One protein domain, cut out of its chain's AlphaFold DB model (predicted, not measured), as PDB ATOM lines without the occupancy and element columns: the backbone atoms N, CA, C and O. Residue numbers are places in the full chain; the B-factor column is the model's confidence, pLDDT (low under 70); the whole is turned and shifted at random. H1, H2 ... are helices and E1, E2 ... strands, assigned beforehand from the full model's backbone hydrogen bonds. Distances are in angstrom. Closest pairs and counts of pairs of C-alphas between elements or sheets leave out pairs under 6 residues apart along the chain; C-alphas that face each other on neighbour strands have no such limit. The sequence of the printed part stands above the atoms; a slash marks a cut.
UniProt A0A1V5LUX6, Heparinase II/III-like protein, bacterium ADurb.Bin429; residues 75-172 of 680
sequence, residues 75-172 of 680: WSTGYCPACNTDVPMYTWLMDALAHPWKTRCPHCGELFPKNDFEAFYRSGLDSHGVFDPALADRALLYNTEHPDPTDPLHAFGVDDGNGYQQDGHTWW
ATOM      1  N   TRP A  75     -14.360 -49.714  24.240       95.06
ATOM      2  CA  TRP A  75     -15.371 -50.269  25.130       95.06
ATOM      3  C   TRP A  75     -16.696 -50.225  24.364       95.06
ATOM      4  O   TRP A  75     -17.099 -49.155  23.899       95.06
ATOM      5  N   SER A  76     -17.341 -51.377  24.155       92.62
ATOM      6  CA  SER A  76     -18.463 -51.511  23.209       92.62
ATOM      7  C   SER A  76     -19.608 -50.523  23.470       92.62
ATOM      8  O   SER A  76     -20.063 -49.847  22.548       92.62
ATOM      9  N   THR A  77     -19.985 -50.352  24.736       93.00
ATOM     10  CA  THR A  77     -21.068 -49.476  25.219       93.00
ATOM     11  C   THR A  77     -20.549 -48.331  26.091       93.00
ATOM     12  O   THR A  77     -21.291 -47.747  26.876       93.00
ATOM     13  N   GLY A  78     -19.251 -48.045  25.985       94.31
ATOM     14  CA  GLY A  78     -18.535 -47.227  26.950       94.31
ATOM     15  C   GLY A  78     -18.657 -45.724  26.793       94.31
ATOM     16  O   GLY A  78     -19.241 -45.198  25.848       94.31
ATOM     17  N   TYR A  79     -17.996 -45.036  27.718       96.88
ATOM     18  CA  TYR A  79     -17.833 -43.586  27.756       96.88
ATOM     19  C   TYR A  79     -16.353 -43.204  27.858       96.88
ATOM     20  O   TYR A  79     -15.490 -44.039  28.115       96.88
ATOM     21  N   CYS A  80     -16.026 -41.932  27.647       97.88
ATOM     22  CA  CYS A  80     -14.670 -41.425  27.864       97.88
ATOM     23  C   CYS A  80     -14.394 -41.221  29.366       97.88
ATOM     24  O   CYS A  80     -15.157 -40.492  29.999       97.88
ATOM     25  N   PRO A  81     -13.286 -41.739  29.935       97.44
ATOM     26  CA  PRO A  81     -13.021 -41.617  31.372       97.44
ATOM     27  C   PRO A  81     -12.676 -40.184  31.817       97.44
ATOM     28  O   PRO A  81     -12.704 -39.888  33.005       97.44
ATOM     29  N   ALA A  82     -12.359 -39.273  30.887       97.50
ATOM     30  CA  ALA A  82     -12.097 -37.867  31.210       97.50
ATOM     31  C   ALA A  82     -13.365 -37.001  31.239       97.50
ATOM     32  O   ALA A  82     -13.497 -36.136  32.102       97.50
ATOM     33  N   CYS A  83     -14.289 -37.188  30.288       97.62
ATOM     34  CA  CYS A  83     -15.475 -36.330  30.161       97.62
ATOM     35  C   CYS A  83     -16.806 -37.024  30.466       97.62
ATOM     36  O   CYS A  83     -17.842 -36.363  30.436       97.62
ATOM     37  N   ASN A  84     -16.798 -38.334  30.735       96.50
ATOM     38  CA  ASN A  84     -17.977 -39.158  31.029       96.50
ATOM     39  C   ASN A  84     -19.089 -39.089  29.970       96.50
ATOM     40  O   ASN A  84     -20.249 -39.357  30.263       96.50
ATOM     41  N   THR A  85     -18.744 -38.703  28.740       97.50
ATOM     42  CA  THR A  85     -19.668 -38.731  27.600       97.50
ATOM     43  C   THR A  85     -19.545 -40.072  26.893       97.50
ATOM     44  O   THR A  85     -18.423 -40.556  26.721       97.50
ATOM     45  N   ASP A  86     -20.671 -40.647  26.479       96.31
ATOM     46  CA  ASP A  86     -20.733 -41.917  25.752       96.31
ATOM     47  C   ASP A  86     -19.885 -41.869  24.474       96.31
ATOM     48  O   ASP A  86     -20.002 -40.956  23.658       96.31
ATOM     49  N   VAL A  87     -19.027 -42.873  24.295       94.19
ATOM     50  CA  VAL A  87     -18.198 -43.087  23.101       94.19
ATOM     51  C   VAL A  87     -18.288 -44.569  22.713       94.19
ATOM     52  O   VAL A  87     -17.298 -45.299  22.821       94.19
ATOM     53  N   PRO A  88     -19.478 -45.048  22.305       90.38
ATOM     54  CA  PRO A  88     -19.691 -46.460  22.025       90.38
ATOM     55  C   PRO A  88     -18.937 -46.895  20.763       90.38
ATOM     56  O   PRO A  88     -18.705 -46.102  19.844       90.38
ATOM     57  N   MET A  89     -18.597 -48.180  20.698       85.44
ATOM     58  CA  MET A  89     -17.988 -48.842  19.542       85.44
ATOM     59  C   MET A  89     -16.861 -48.054  18.839       85.44
ATOM     60  O   MET A  89     -15.747 -47.905  19.333       85.44
ATOM     61  N   TYR A  90     -17.194 -47.596  17.637       83.44
ATOM     62  CA  TYR A  90     -16.420 -47.114  16.514       83.44
ATOM     63  C   TYR A  90     -16.184 -45.598  16.590       83.44
ATOM     64  O   TYR A  90     -15.604 -44.999  15.690       83.44
ATOM     65  N   THR A  91     -16.650 -44.965  17.667       89.38
ATOM     66  CA  THR A  91     -16.687 -43.504  17.809       89.38
ATOM     67  C   THR A  91     -15.321 -42.915  18.202       89.38
ATOM     68  O   THR A  91     -15.074 -41.725  18.008       89.38
ATOM     69  N   TRP A  92     -14.399 -43.733  18.723       92.94
ATOM     70  CA  TRP A  92     -13.028 -43.305  19.028       92.94
ATOM     71  C   TRP A  92     -12.235 -42.991  17.753       92.94
ATOM     72  O   TRP A  92     -12.248 -43.750  16.785       92.94
ATOM     73  N   LEU A  93     -11.497 -41.878  17.762       91.94
ATOM     74  CA  LEU A  93     -10.712 -41.425  16.612       91.94
ATOM     75  C   LEU A  93      -9.258 -41.894  16.741       91.94
ATOM     76  O   LEU A  93      -8.654 -41.743  17.799       91.94
ATOM     77  N   MET A  94      -8.675 -42.437  15.671       91.25
ATOM     78  CA  MET A  94      -7.319 -43.011  15.693       91.25
ATOM     79  C   MET A  94      -6.505 -42.528  14.490       91.25
ATOM     80  O   MET A  94      -6.437 -43.183  13.450       91.25
ATOM     81  N   ASP A  95      -5.916 -41.338  14.597       89.50
ATOM     82  CA  ASP A  95      -4.978 -40.809  13.598       89.50
ATOM     83  C   ASP A  95      -3.555 -41.264  13.930       89.50
ATOM     84  O   ASP A  95      -2.821 -40.583  14.638       89.50
ATOM     85  N   ALA A  96      -3.182 -42.441  13.436       90.88
ATOM     86  CA  ALA A  96      -1.906 -43.073  13.757       90.88
ATOM     87  C   ALA A  96      -0.679 -42.355  13.162       90.88
ATOM     88  O   ALA A  96       0.433 -42.582  13.629       90.88
ATOM     89  N   LEU A  97      -0.860 -41.484  12.158       88.56
ATOM     90  CA  LEU A  97       0.232 -40.663  11.622       88.56
ATOM     91  C   LEU A  97       0.472 -39.427  12.491       88.56
ATOM     92  O   LEU A  97       1.620 -39.082  12.759       88.56
ATOM     93  N   ALA A  98      -0.598 -38.752  12.922       91.19
ATOM     94  CA  ALA A  98      -0.482 -37.560  13.761       91.19
ATOM     95  C   ALA A  98      -0.224 -37.894  15.240       91.19
ATOM     96  O   ALA A  98       0.470 -37.153  15.939       91.19
ATOM     97  N   HIS A  99      -0.801 -38.995  15.720       94.94
ATOM     98  CA  HIS A  99      -0.812 -39.403  17.120       94.94
ATOM     99  C   HIS A  99      -0.540 -40.915  17.237       94.94
ATOM    100  O   HIS A  99      -1.464 -41.693  17.509       94.94
ATOM    101  N   PRO A 100       0.713 -41.355  17.014       95.56
ATOM    102  CA  PRO A 100       1.071 -42.763  17.124       95.56
ATOM    103  C   PRO A 100       0.780 -43.277  18.536       95.56
ATOM    104  O   PRO A 100       0.999 -42.581  19.528       95.56
ATOM    105  N   TRP A 101       0.259 -44.498  18.610       96.81
ATOM    106  CA  TRP A 101      -0.141 -45.180  19.843       96.81
ATOM    107  C   TRP A 101      -1.185 -44.437  20.680       96.81
ATOM    108  O   TRP A 101      -1.226 -44.608  21.895       96.81
ATOM    109  N   LYS A 102      -2.030 -43.605  20.052       97.44
ATOM    110  CA  LYS A 102      -3.112 -42.893  20.738       97.44
ATOM    111  C   LYS A 102      -4.467 -43.072  20.060       97.44
ATOM    112  O   LYS A 102      -4.623 -43.047  18.841       97.44
ATOM    113  N   THR A 103      -5.476 -43.154  20.908       96.62
ATOM    114  CA  THR A 103      -6.898 -43.000  20.618       96.62
ATOM    115  C   THR A 103      -7.353 -41.640  21.137       96.62
ATOM    116  O   THR A 103      -6.859 -41.162  22.158       96.62
ATOM    117  N   ARG A 104      -8.281 -40.991  20.436       96.88
ATOM    118  CA  ARG A 104      -8.763 -39.651  20.772       96.88
ATOM    119  C   ARG A 104     -10.265 -39.653  21.004       96.88
ATOM    120  O   ARG A 104     -11.025 -40.149  20.168       96.88
ATOM    121  N   CYS A 105     -10.695 -39.053  22.110       97.31
ATOM    122  CA  CYS A 105     -12.114 -38.845  22.375       97.31
ATOM    123  C   CYS A 105     -12.686 -37.795  21.401       97.31
ATOM    124  O   CYS A 105     -12.134 -36.693  21.316       97.31
ATOM    125  N   PRO A 106     -13.808 -38.066  20.711       95.62
ATOM    126  CA  PRO A 106     -14.423 -37.102  19.796       95.62
ATOM    127  C   PRO A 106     -15.082 -35.910  20.512       95.62
ATOM    128  O   PRO A 106     -15.336 -34.892  19.874       95.62
ATOM    129  N   HIS A 107     -15.357 -36.013  21.817       96.94
ATOM    130  CA  HIS A 107     -16.064 -34.976  22.579       96.94
ATOM    131  C   HIS A 107     -15.122 -33.989  23.270       96.94
ATOM    132  O   HIS A 107     -15.251 -32.785  23.073       96.94
ATOM    133  N   CYS A 108     -14.174 -34.478  24.075       97.75
ATOM    134  CA  CYS A 108     -13.230 -33.615  24.796       97.75
ATOM    135  C   CYS A 108     -11.865 -33.488  24.112       97.75
ATOM    136  O   CYS A 108     -11.073 -32.634  24.492       97.75
ATOM    137  N   GLY A 109     -11.576 -34.311  23.099       97.06
ATOM    138  CA  GLY A 109     -10.307 -34.272  22.376       97.06
ATOM    139  C   GLY A 109      -9.123 -34.907  23.106       97.06
ATOM    140  O   GLY A 109      -8.044 -34.923  22.518       97.06
ATOM    141  N   GLU A 110      -9.323 -35.438  24.316       98.12
ATOM    142  CA  GLU A 110      -8.301 -36.124  25.113       98.12
ATOM    143  C   GLU A 110      -7.702 -37.331  24.389       98.12
ATOM    144  O   GLU A 110      -8.411 -38.049  23.673       98.12
ATOM    145  N   LEU A 111      -6.404 -37.552  24.614       98.25
ATOM    146  CA  LEU A 111      -5.638 -38.661  24.054       98.25
ATOM    147  C   LEU A 111      -5.394 -39.743  25.105       98.25
ATOM    148  O   LEU A 111      -4.968 -39.456  26.225       98.25
ATOM    149  N   PHE A 112      -5.619 -40.990  24.703       98.38
ATOM    150  CA  PHE A 112      -5.399 -42.177  25.516       98.38
ATOM    151  C   PHE A 112      -4.625 -43.248  24.739       98.38
ATOM    152  O   PHE A 112      -4.842 -43.390  23.539       98.38
ATOM    153  N   PRO A 113      -3.774 -44.041  25.398       98.31
ATOM    154  CA  PRO A 113      -3.504 -43.981  26.828       98.31
ATOM    155  C   PRO A 113      -2.643 -42.772  27.214       98.31
ATOM    156  O   PRO A 113      -2.132 -42.055  26.353       98.31
ATOM    157  N   LYS A 114      -2.514 -42.505  28.511       98.38
ATOM    158  CA  LYS A 114      -1.811 -41.335  29.060       98.38
ATOM    159  C   LYS A 114      -0.301 -41.545  29.249       98.38
ATOM    160  O   LYS A 114       0.450 -40.573  29.351       98.38
ATOM    161  N   ASN A 115       0.161 -42.793  29.222       98.31
ATOM    162  CA  ASN A 115       1.583 -43.144  29.177       98.31
ATOM    163  C   ASN A 115       2.171 -43.053  27.762       98.31
ATOM    164  O   ASN A 115       1.448 -43.090  26.760       98.31
ATOM    165  N   ASP A 116       3.497 -42.956  27.674       98.00
ATOM    166  CA  ASP A 116       4.236 -43.141  26.421       98.00
ATOM    167  C   ASP A 116       4.293 -44.638  26.083       98.00
ATOM    168  O   ASP A 116       5.221 -45.365  26.450       98.00
ATOM    169  N   PHE A 117       3.236 -45.117  25.426       97.69
ATOM    170  CA  PHE A 117       3.127 -46.527  25.081       97.69
ATOM    171  C   PHE A 117       4.135 -46.949  24.010       97.69
ATOM    172  O   PHE A 117       4.544 -48.104  23.989       97.69
ATOM    173  N   GLU A 118       4.589 -46.036  23.149       96.75
ATOM    174  CA  GLU A 118       5.605 -46.365  22.149       96.75
ATOM    175  C   GLU A 118       6.946 -46.688  22.810       96.75
ATOM    176  O   GLU A 118       7.582 -47.688  22.469       96.75
ATOM    177  N   ALA A 119       7.367 -45.873  23.782       97.69
ATOM    178  CA  ALA A 119       8.567 -46.149  24.563       97.69
ATOM    179  C   ALA A 119       8.439 -47.472  25.333       97.69
ATOM    180  O   ALA A 119       9.364 -48.289  25.309       97.69
ATOM    181  N   PHE A 120       7.277 -47.715  25.953       98.00
ATOM    182  CA  PHE A 120       6.986 -48.974  26.642       98.00
ATOM    183  C   PHE A 120       7.076 -50.176  25.690       98.00
ATOM    184  O   PHE A 120       7.798 -51.132  25.969       98.00
ATOM    185  N   TYR A 121       6.444 -50.094  24.520       96.81
ATOM    186  CA  TYR A 121       6.509 -51.114  23.478       96.81
ATOM    187  C   TYR A 121       7.952 -51.393  23.038       96.81
ATOM    188  O   TYR A 121       8.408 -52.533  23.064       96.81
ATOM    189  N   ARG A 122       8.716 -50.351  22.695       95.94
ATOM    190  CA  ARG A 122      10.107 -50.502  22.236       95.94
ATOM    191  C   ARG A 122      11.010 -51.133  23.293       95.94
ATOM    192  O   ARG A 122      11.912 -51.883  22.936       95.94
ATOM    193  N   SER A 123      10.765 -50.849  24.573       97.25
ATOM    194  CA  SER A 123      11.529 -51.446  25.675       97.25
ATOM    195  C   SER A 123      11.320 -52.959  25.814       97.25
ATOM    196  O   SER A 123      12.183 -53.633  26.363       97.25
ATOM    197  N   GLY A 124      10.208 -53.491  25.292       96.00
ATOM    198  CA  GLY A 124       9.871 -54.914  25.336       96.00
ATOM    199  C   GLY A 124      10.192 -55.693  24.061       96.00
ATOM    200  O   GLY A 124       9.747 -56.828  23.940       96.00
ATOM    201  N   LEU A 125      10.902 -55.117  23.085       94.94
ATOM    202  CA  LEU A 125      11.283 -55.844  21.869       94.94
ATOM    203  C   LEU A 125      12.406 -56.850  22.157       94.94
ATOM    204  O   LEU A 125      13.467 -56.487  22.669       94.94
ATOM    205  N   ASP A 126      12.180 -58.109  21.788       92.81
ATOM    206  CA  ASP A 126      13.160 -59.184  21.902       92.81
ATOM    207  C   ASP A 126      14.218 -59.152  20.775       92.81
ATOM    208  O   ASP A 126      14.249 -58.264  19.915       92.81
ATOM    209  N   SER A 127      15.106 -60.152  20.747       90.06
ATOM    210  CA  SER A 127      16.136 -60.274  19.704       90.06
ATOM    211  C   SER A 127      15.590 -60.517  18.292       90.06
ATOM    212  O   SER A 127      16.339 -60.358  17.328       90.06
ATOM    213  N   HIS A 128      14.316 -60.889  18.158       89.44
ATOM    214  CA  HIS A 128      13.612 -61.087  16.889       89.44
ATOM    215  C   HIS A 128      12.794 -59.854  16.470       89.44
ATOM    216  O   HIS A 128      12.158 -59.847  15.409       89.44
ATOM    217  N   GLY A 129      12.830 -58.785  17.275       88.06
ATOM    218  CA  GLY A 129      12.042 -57.579  17.040       88.06
ATOM    219  C   GLY A 129      10.547 -57.822  17.245       88.06
ATOM    220  O   GLY A 129       9.731 -57.188  16.573       88.06
ATOM    221  N   VAL A 130      10.191 -58.759  18.126       90.31
ATOM    222  CA  VAL A 130       8.818 -59.058  18.543       90.31
ATOM    223  C   VAL A 130       8.644 -58.611  19.991       90.31
ATOM    224  O   VAL A 130       9.545 -58.741  20.814       90.31
ATOM    225  N   PHE A 131       7.493 -58.021  20.298       94.25
ATOM    226  CA  PHE A 131       7.212 -57.524  21.640       94.25
ATOM    227  C   PHE A 131       6.916 -58.665  22.611       94.25
ATOM    228  O   PHE A 131       6.015 -59.467  22.363       94.25
ATOM    229  N   ASP A 132       7.623 -58.668  23.735       93.62
ATOM    230  CA  ASP A 132       7.358 -59.498  24.901       93.62
ATOM    231  C   ASP A 132       7.060 -58.587  26.111       93.62
ATOM    232  O   ASP A 132       7.944 -57.853  26.576       93.62
ATOM    233  N   PRO A 133       5.835 -58.626  26.672       91.19
ATOM    234  CA  PRO A 133       5.478 -57.808  27.829       91.19
ATOM    235  C   PRO A 133       6.327 -58.107  29.073       91.19
ATOM    236  O   PRO A 133       6.422 -57.250  29.951       91.19
ATOM    237  N   ALA A 134       6.955 -59.286  29.172       93.44
ATOM    238  CA  ALA A 134       7.849 -59.622  30.278       93.44
ATOM    239  C   ALA A 134       9.196 -58.882  30.208       93.44
ATOM    240  O   ALA A 134       9.860 -58.735  31.236       93.44
ATOM    241  N   LEU A 135       9.594 -58.413  29.021       95.75
ATOM    242  CA  LEU A 135      10.811 -57.625  28.811       95.75
ATOM    243  C   LEU A 135      10.571 -56.116  28.966       95.75
ATOM    244  O   LEU A 135      11.521 -55.374  29.207       95.75
ATOM    245  N   ALA A 136       9.320 -55.666  28.838       96.38
ATOM    246  CA  ALA A 136       8.973 -54.251  28.805       96.38
ATOM    247  C   ALA A 136       9.224 -53.532  30.145       96.38
ATOM    248  O   ALA A 136       8.891 -54.023  31.230       96.38
ATOM    249  N   ASP A 137       9.771 -52.317  30.070       97.75
ATOM    250  CA  ASP A 137      10.095 -51.493  31.227       97.75
ATOM    251  C   ASP A 137       8.829 -50.899  31.857       97.75
ATOM    252  O   ASP A 137       8.292 -49.870  31.437       97.75
ATOM    253  N   ARG A 138       8.368 -51.540  32.932       96.81
ATOM    254  CA  ARG A 138       7.186 -51.103  33.686       96.81
ATOM    255  C   ARG A 138       7.350 -49.727  34.339       96.81
ATOM    256  O   ARG A 138       6.339 -49.150  34.727       96.81
ATOM    257  N   ALA A 139       8.562 -49.169  34.437       97.06
ATOM    258  CA  ALA A 139       8.762 -47.801  34.920       97.06
ATOM    259  C   ALA A 139       8.194 -46.735  33.961       97.06
ATOM    260  O   ALA A 139       8.032 -45.584  34.358       97.06
ATOM    261  N   LEU A 140       7.854 -47.110  32.722       97.75
ATOM    262  CA  LEU A 140       7.204 -46.242  31.734       97.75
ATOM    263  C   LEU A 140       5.669 -46.205  31.871       97.75
ATOM    264  O   LEU A 140       4.999 -45.470  31.145       97.75
ATOM    265  N   LEU A 141       5.094 -46.981  32.796       97.56
ATOM    266  CA  LEU A 141       3.649 -47.070  33.017       97.56
ATOM    267  C   LEU A 141       3.160 -46.001  34.001       97.56
ATOM    268  O   LEU A 141       2.746 -46.303  35.118       97.56
ATOM    269  N   TYR A 142       3.181 -44.746  33.560       98.31
ATOM    270  CA  TYR A 142       2.606 -43.615  34.286       98.31
ATOM    271  C   TYR A 142       2.012 -42.579  33.330       98.31
ATOM    272  O   TYR A 142       2.390 -42.488  32.162       98.31
ATOM    273  N   ASN A 143       1.083 -41.771  33.828       98.38
ATOM    274  CA  ASN A 143       0.526 -40.650  33.093       98.38
ATOM    275  C   ASN A 143       1.604 -39.576  32.899       98.38
ATOM    276  O   ASN A 143       2.046 -38.946  33.858       98.38
ATOM    277  N   THR A 144       2.012 -39.341  31.652       97.94
ATOM    278  CA  THR A 144       3.092 -38.391  31.326       97.94
ATOM    279  C   THR A 144       2.761 -36.935  31.671       97.94
ATOM    280  O   THR A 144       3.674 -36.133  31.864       97.94
ATOM    281  N   GLU A 145       1.478 -36.597  31.817       97.88
ATOM    282  CA  GLU A 145       1.011 -35.285  32.284       97.88
ATOM    283  C   GLU A 145       1.106 -35.151  33.820       97.88
ATOM    284  O   GLU A 145       1.137 -34.037  34.339       97.88
ATOM    285  N   HIS A 146       1.212 -36.276  34.541       98.00
ATOM    286  CA  HIS A 146       1.252 -36.377  36.006       98.00
ATOM    287  C   HIS A 146       2.366 -37.344  36.479       98.00
ATOM    288  O   HIS A 146       2.089 -38.409  37.039       98.00
ATOM    289  N   PRO A 147       3.653 -37.008  36.260       97.06
ATOM    290  CA  PRO A 147       4.772 -37.928  36.495       97.06
ATOM    291  C   PRO A 147       5.100 -38.180  37.975       97.06
ATOM    292  O   PRO A 147       5.819 -39.128  38.277       97.06
ATOM    293  N   ASP A 148       4.610 -37.348  38.899       97.06
ATOM    294  CA  ASP A 148       4.830 -37.531  40.337       97.06
ATOM    295  C   ASP A 148       4.054 -38.769  40.834       97.06
ATOM    296  O   ASP A 148       2.828 -38.782  40.724       97.06
ATOM    297  N   PRO A 149       4.717 -39.787  41.421       95.81
ATOM    298  CA  PRO A 149       4.047 -40.980  41.948       95.81
ATOM    299  C   PRO A 149       3.017 -40.704  43.053       95.81
ATOM    300  O   PRO A 149       2.251 -41.594  43.416       95.81
ATOM    301  N   THR A 150       3.031 -39.504  43.638       96.75
ATOM    302  CA  THR A 150       2.076 -39.070  44.664       96.75
ATOM    303  C   THR A 150       0.870 -38.317  44.100       96.75
ATOM    304  O   THR A 150      -0.088 -38.078  44.838       96.75
ATOM    305  N   ASP A 151       0.879 -37.968  42.810       97.56
ATOM    306  CA  ASP A 151      -0.262 -37.343  42.145       97.56
ATOM    307  C   ASP A 151      -1.407 -38.368  41.993       97.56
ATOM    308  O   ASP A 151      -1.184 -39.471  41.484       97.56
ATOM    309  N   PRO A 152      -2.651 -38.049  42.400       95.75
ATOM    310  CA  PRO A 152      -3.783 -38.965  42.241       95.75
ATOM    311  C   PRO A 152      -4.070 -39.362  40.782       95.75
ATOM    312  O   PRO A 152      -4.687 -40.400  40.551       95.75
ATOM    313  N   LEU A 153      -3.628 -38.572  39.797       97.25
ATOM    314  CA  LEU A 153      -3.783 -38.847  38.365       97.25
ATOM    315  C   LEU A 153      -2.590 -39.592  37.752       97.25
ATOM    316  O   LEU A 153      -2.610 -39.873  36.551       97.25
ATOM    317  N   HIS A 154      -1.588 -39.971  38.551       97.75
ATOM    318  CA  HIS A 154      -0.396 -40.686  38.087       97.75
ATOM    319  C   HIS A 154      -0.723 -41.980  37.324       97.75
ATOM    320  O   HIS A 154      -0.073 -42.301  36.334       97.75
ATOM    321  N   ALA A 155      -1.762 -42.707  37.747       97.19
ATOM    322  CA  ALA A 155      -2.214 -43.942  37.100       97.19
ATOM    323  C   ALA A 155      -3.414 -43.740  36.151       97.19
ATOM    324  O   ALA A 155      -3.871 -44.692  35.518       97.19
ATOM    325  N   PHE A 156      -3.958 -42.523  36.057       98.06
ATOM    326  CA  PHE A 156      -5.150 -42.255  35.257       98.06
ATOM    327  C   PHE A 156      -4.867 -42.435  33.762       98.06
ATOM    328  O   PHE A 156      -3.911 -41.873  33.229       98.06
ATOM    329  N   GLY A 157      -5.715 -43.208  33.081       97.62
ATOM    330  CA  GLY A 157      -5.620 -43.473  31.647       97.62
ATOM    331  C   GLY A 157      -4.379 -44.261  31.209       97.62
ATOM    332  O   GLY A 157      -4.086 -44.266  30.015       97.62
ATOM    333  N   VAL A 158      -3.630 -44.875  32.130       98.25
ATOM    334  CA  VAL A 158      -2.416 -45.647  31.819       98.25
ATOM    335  C   VAL A 158      -2.783 -47.050  31.336       98.25
ATOM    336  O   VAL A 158      -3.526 -47.762  32.004       98.25
ATOM    337  N   ASP A 159      -2.257 -47.450  30.180       97.06
ATOM    338  CA  ASP A 159      -2.516 -48.746  29.537       97.06
ATOM    339  C   ASP A 159      -1.178 -49.465  29.311       97.06
ATOM    340  O   ASP A 159      -0.247 -48.902  28.726       97.06
ATOM    341  N   ASP A 160      -1.074 -50.704  29.793       94.94
ATOM    342  CA  ASP A 160       0.117 -51.554  29.668       94.94
ATOM    343  C   ASP A 160       0.029 -52.568  28.514       94.94
ATOM    344  O   ASP A 160       0.855 -53.470  28.398       94.94
ATOM    345  N   GLY A 161      -0.964 -52.401  27.640       93.50
ATOM    346  CA  GLY A 161      -1.288 -53.299  26.536       93.50
ATOM    347  C   GLY A 161      -2.516 -54.161  26.824       93.50
ATOM    348  O   GLY A 161      -3.059 -54.753  25.895       93.50
ATOM    349  N   ASN A 162      -2.984 -54.203  28.078       94.25
ATOM    350  CA  ASN A 162      -4.172 -54.953  28.504       94.25
ATOM    351  C   ASN A 162      -5.339 -54.045  28.919       94.25
ATOM    352  O   ASN A 162      -6.221 -54.462  29.674       94.25
ATOM    353  N   GLY A 163      -5.357 -52.813  28.411       95.69
ATOM    354  CA  GLY A 163      -6.410 -51.844  28.669       95.69
ATOM    355  C   GLY A 163      -6.223 -51.088  29.983       95.69
ATOM    356  O   GLY A 163      -5.656 -51.580  30.957       95.69
ATOM    357  N   TYR A 164      -6.741 -49.865  30.014       97.75
ATOM    358  CA  TYR A 164      -6.847 -49.074  31.237       97.75
ATOM    359  C   TYR A 164      -8.031 -49.568  32.075       97.75
ATOM    360  O   TYR A 164      -9.112 -49.762  31.527       97.75
ATOM    361  N   GLN A 165      -7.859 -49.748  33.387       96.75
ATOM    362  CA  GLN A 165      -8.906 -50.258  34.279       96.75
ATOM    363  C   GLN A 165      -9.244 -49.261  35.389       96.75
ATOM    364  O   GLN A 165      -8.357 -48.786  36.099       96.75
ATOM    365  N   GLN A 166     -10.535 -48.984  35.572       95.06
ATOM    366  CA  GLN A 166     -11.053 -48.136  36.649       95.06
ATOM    367  C   GLN A 166     -12.514 -48.500  36.948       95.06
ATOM    368  O   GLN A 166     -13.285 -48.761  36.030       95.06
ATOM    369  N   ASP A 167     -12.901 -48.522  38.228       92.50
ATOM    370  CA  ASP A 167     -14.296 -48.692  38.676       92.50
ATOM    371  C   ASP A 167     -15.016 -49.936  38.107       92.50
ATOM    372  O   ASP A 167     -16.230 -49.950  37.923       92.50
ATOM    373  N   GLY A 168     -14.264 -51.012  37.848       92.81
ATOM    374  CA  GLY A 168     -14.793 -52.260  37.282       92.81
ATOM    375  C   GLY A 168     -14.982 -52.247  35.761       92.81
ATOM    376  O   GLY A 168     -15.531 -53.201  35.215       92.81
ATOM    377  N   HIS A 169     -14.516 -51.200  35.081       95.06
ATOM    378  CA  HIS A 169     -14.523 -51.069  33.629       95.06
ATOM    379  C   HIS A 169     -13.107 -51.152  33.055       95.06
ATOM    380  O   HIS A 169     -12.135 -50.789  33.722       95.06
ATOM    381  N   THR A 170     -13.017 -51.592  31.798       96.88
ATOM    382  CA  THR A 170     -11.767 -51.658  31.038       96.88
ATOM    383  C   THR A 170     -11.917 -50.895  29.728       96.88
ATOM    384  O   THR A 170     -12.850 -51.145  28.969       96.88
ATOM    385  N   TRP A 171     -10.973 -50.001  29.445       97.94
ATOM    386  CA  TRP A 171     -10.840 -49.295  28.177       97.94
ATOM    387  C   TRP A 171      -9.662 -49.870  27.395       97.94
ATOM    388  O   TRP A 171      -8.502 -49.636  27.734       97.94
ATOM    389  N   TRP A 172      -9.951 -50.592  26.319       97.38
ATOM    390  CA  TRP A 172      -8.972 -51.213  25.428       97.38
ATOM    391  C   TRP A 172      -8.378 -50.200  24.436       97.38
ATOM    392  O   TRP A 172      -8.476 -50.383  23.220       97.38
TER     393      TRP A 172
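This is residues 75 to 172 of the 680 residues of the protein "Heparinase II/III-like protein" of bacterium ADurb.Bin429 (UniProt A0A1V5LUX6). This model has little regular structure: long loops make most of it, with the small hairpin E1 and E2 on one side and one short helix, H1, farther along the longest axis. The 98 printed residues have H1, E1 and E2 in that order, 13 residues in a mixed class; the sheet E1 - E2 is antiparallel. It is compact, with a radius of gyration of the C-alphas of 13.9 A, and spans 42 by 32 by 26 A.

Find C-alpha 164 at (-6.847, -49.074, 31.237), where E1, residues 164 to 166, begins; E2, residues 169 to 171, ends with C-alpha 171 at (-10.840, -49.295, 28.177). H1, residues 117 to 123, starts at (3.127, -46.527, 25.081) and runs 9.8 A.

In the hairpin E1 and E2, at 157 degrees, look for N 164 and O 171, 2.9 A apart, within hydrogen-bond range. H1 and E2 are apart. In H1 every O i to N i+4 pair is within hydrogen-bond range.

The C-alphas of Thr 85 and Ser 127, the two farthest apart, are 42.5 A apart. The link H1 to E1 is long, 40 residues. The printed part has no cut, and no printed residue is under pLDDT 70.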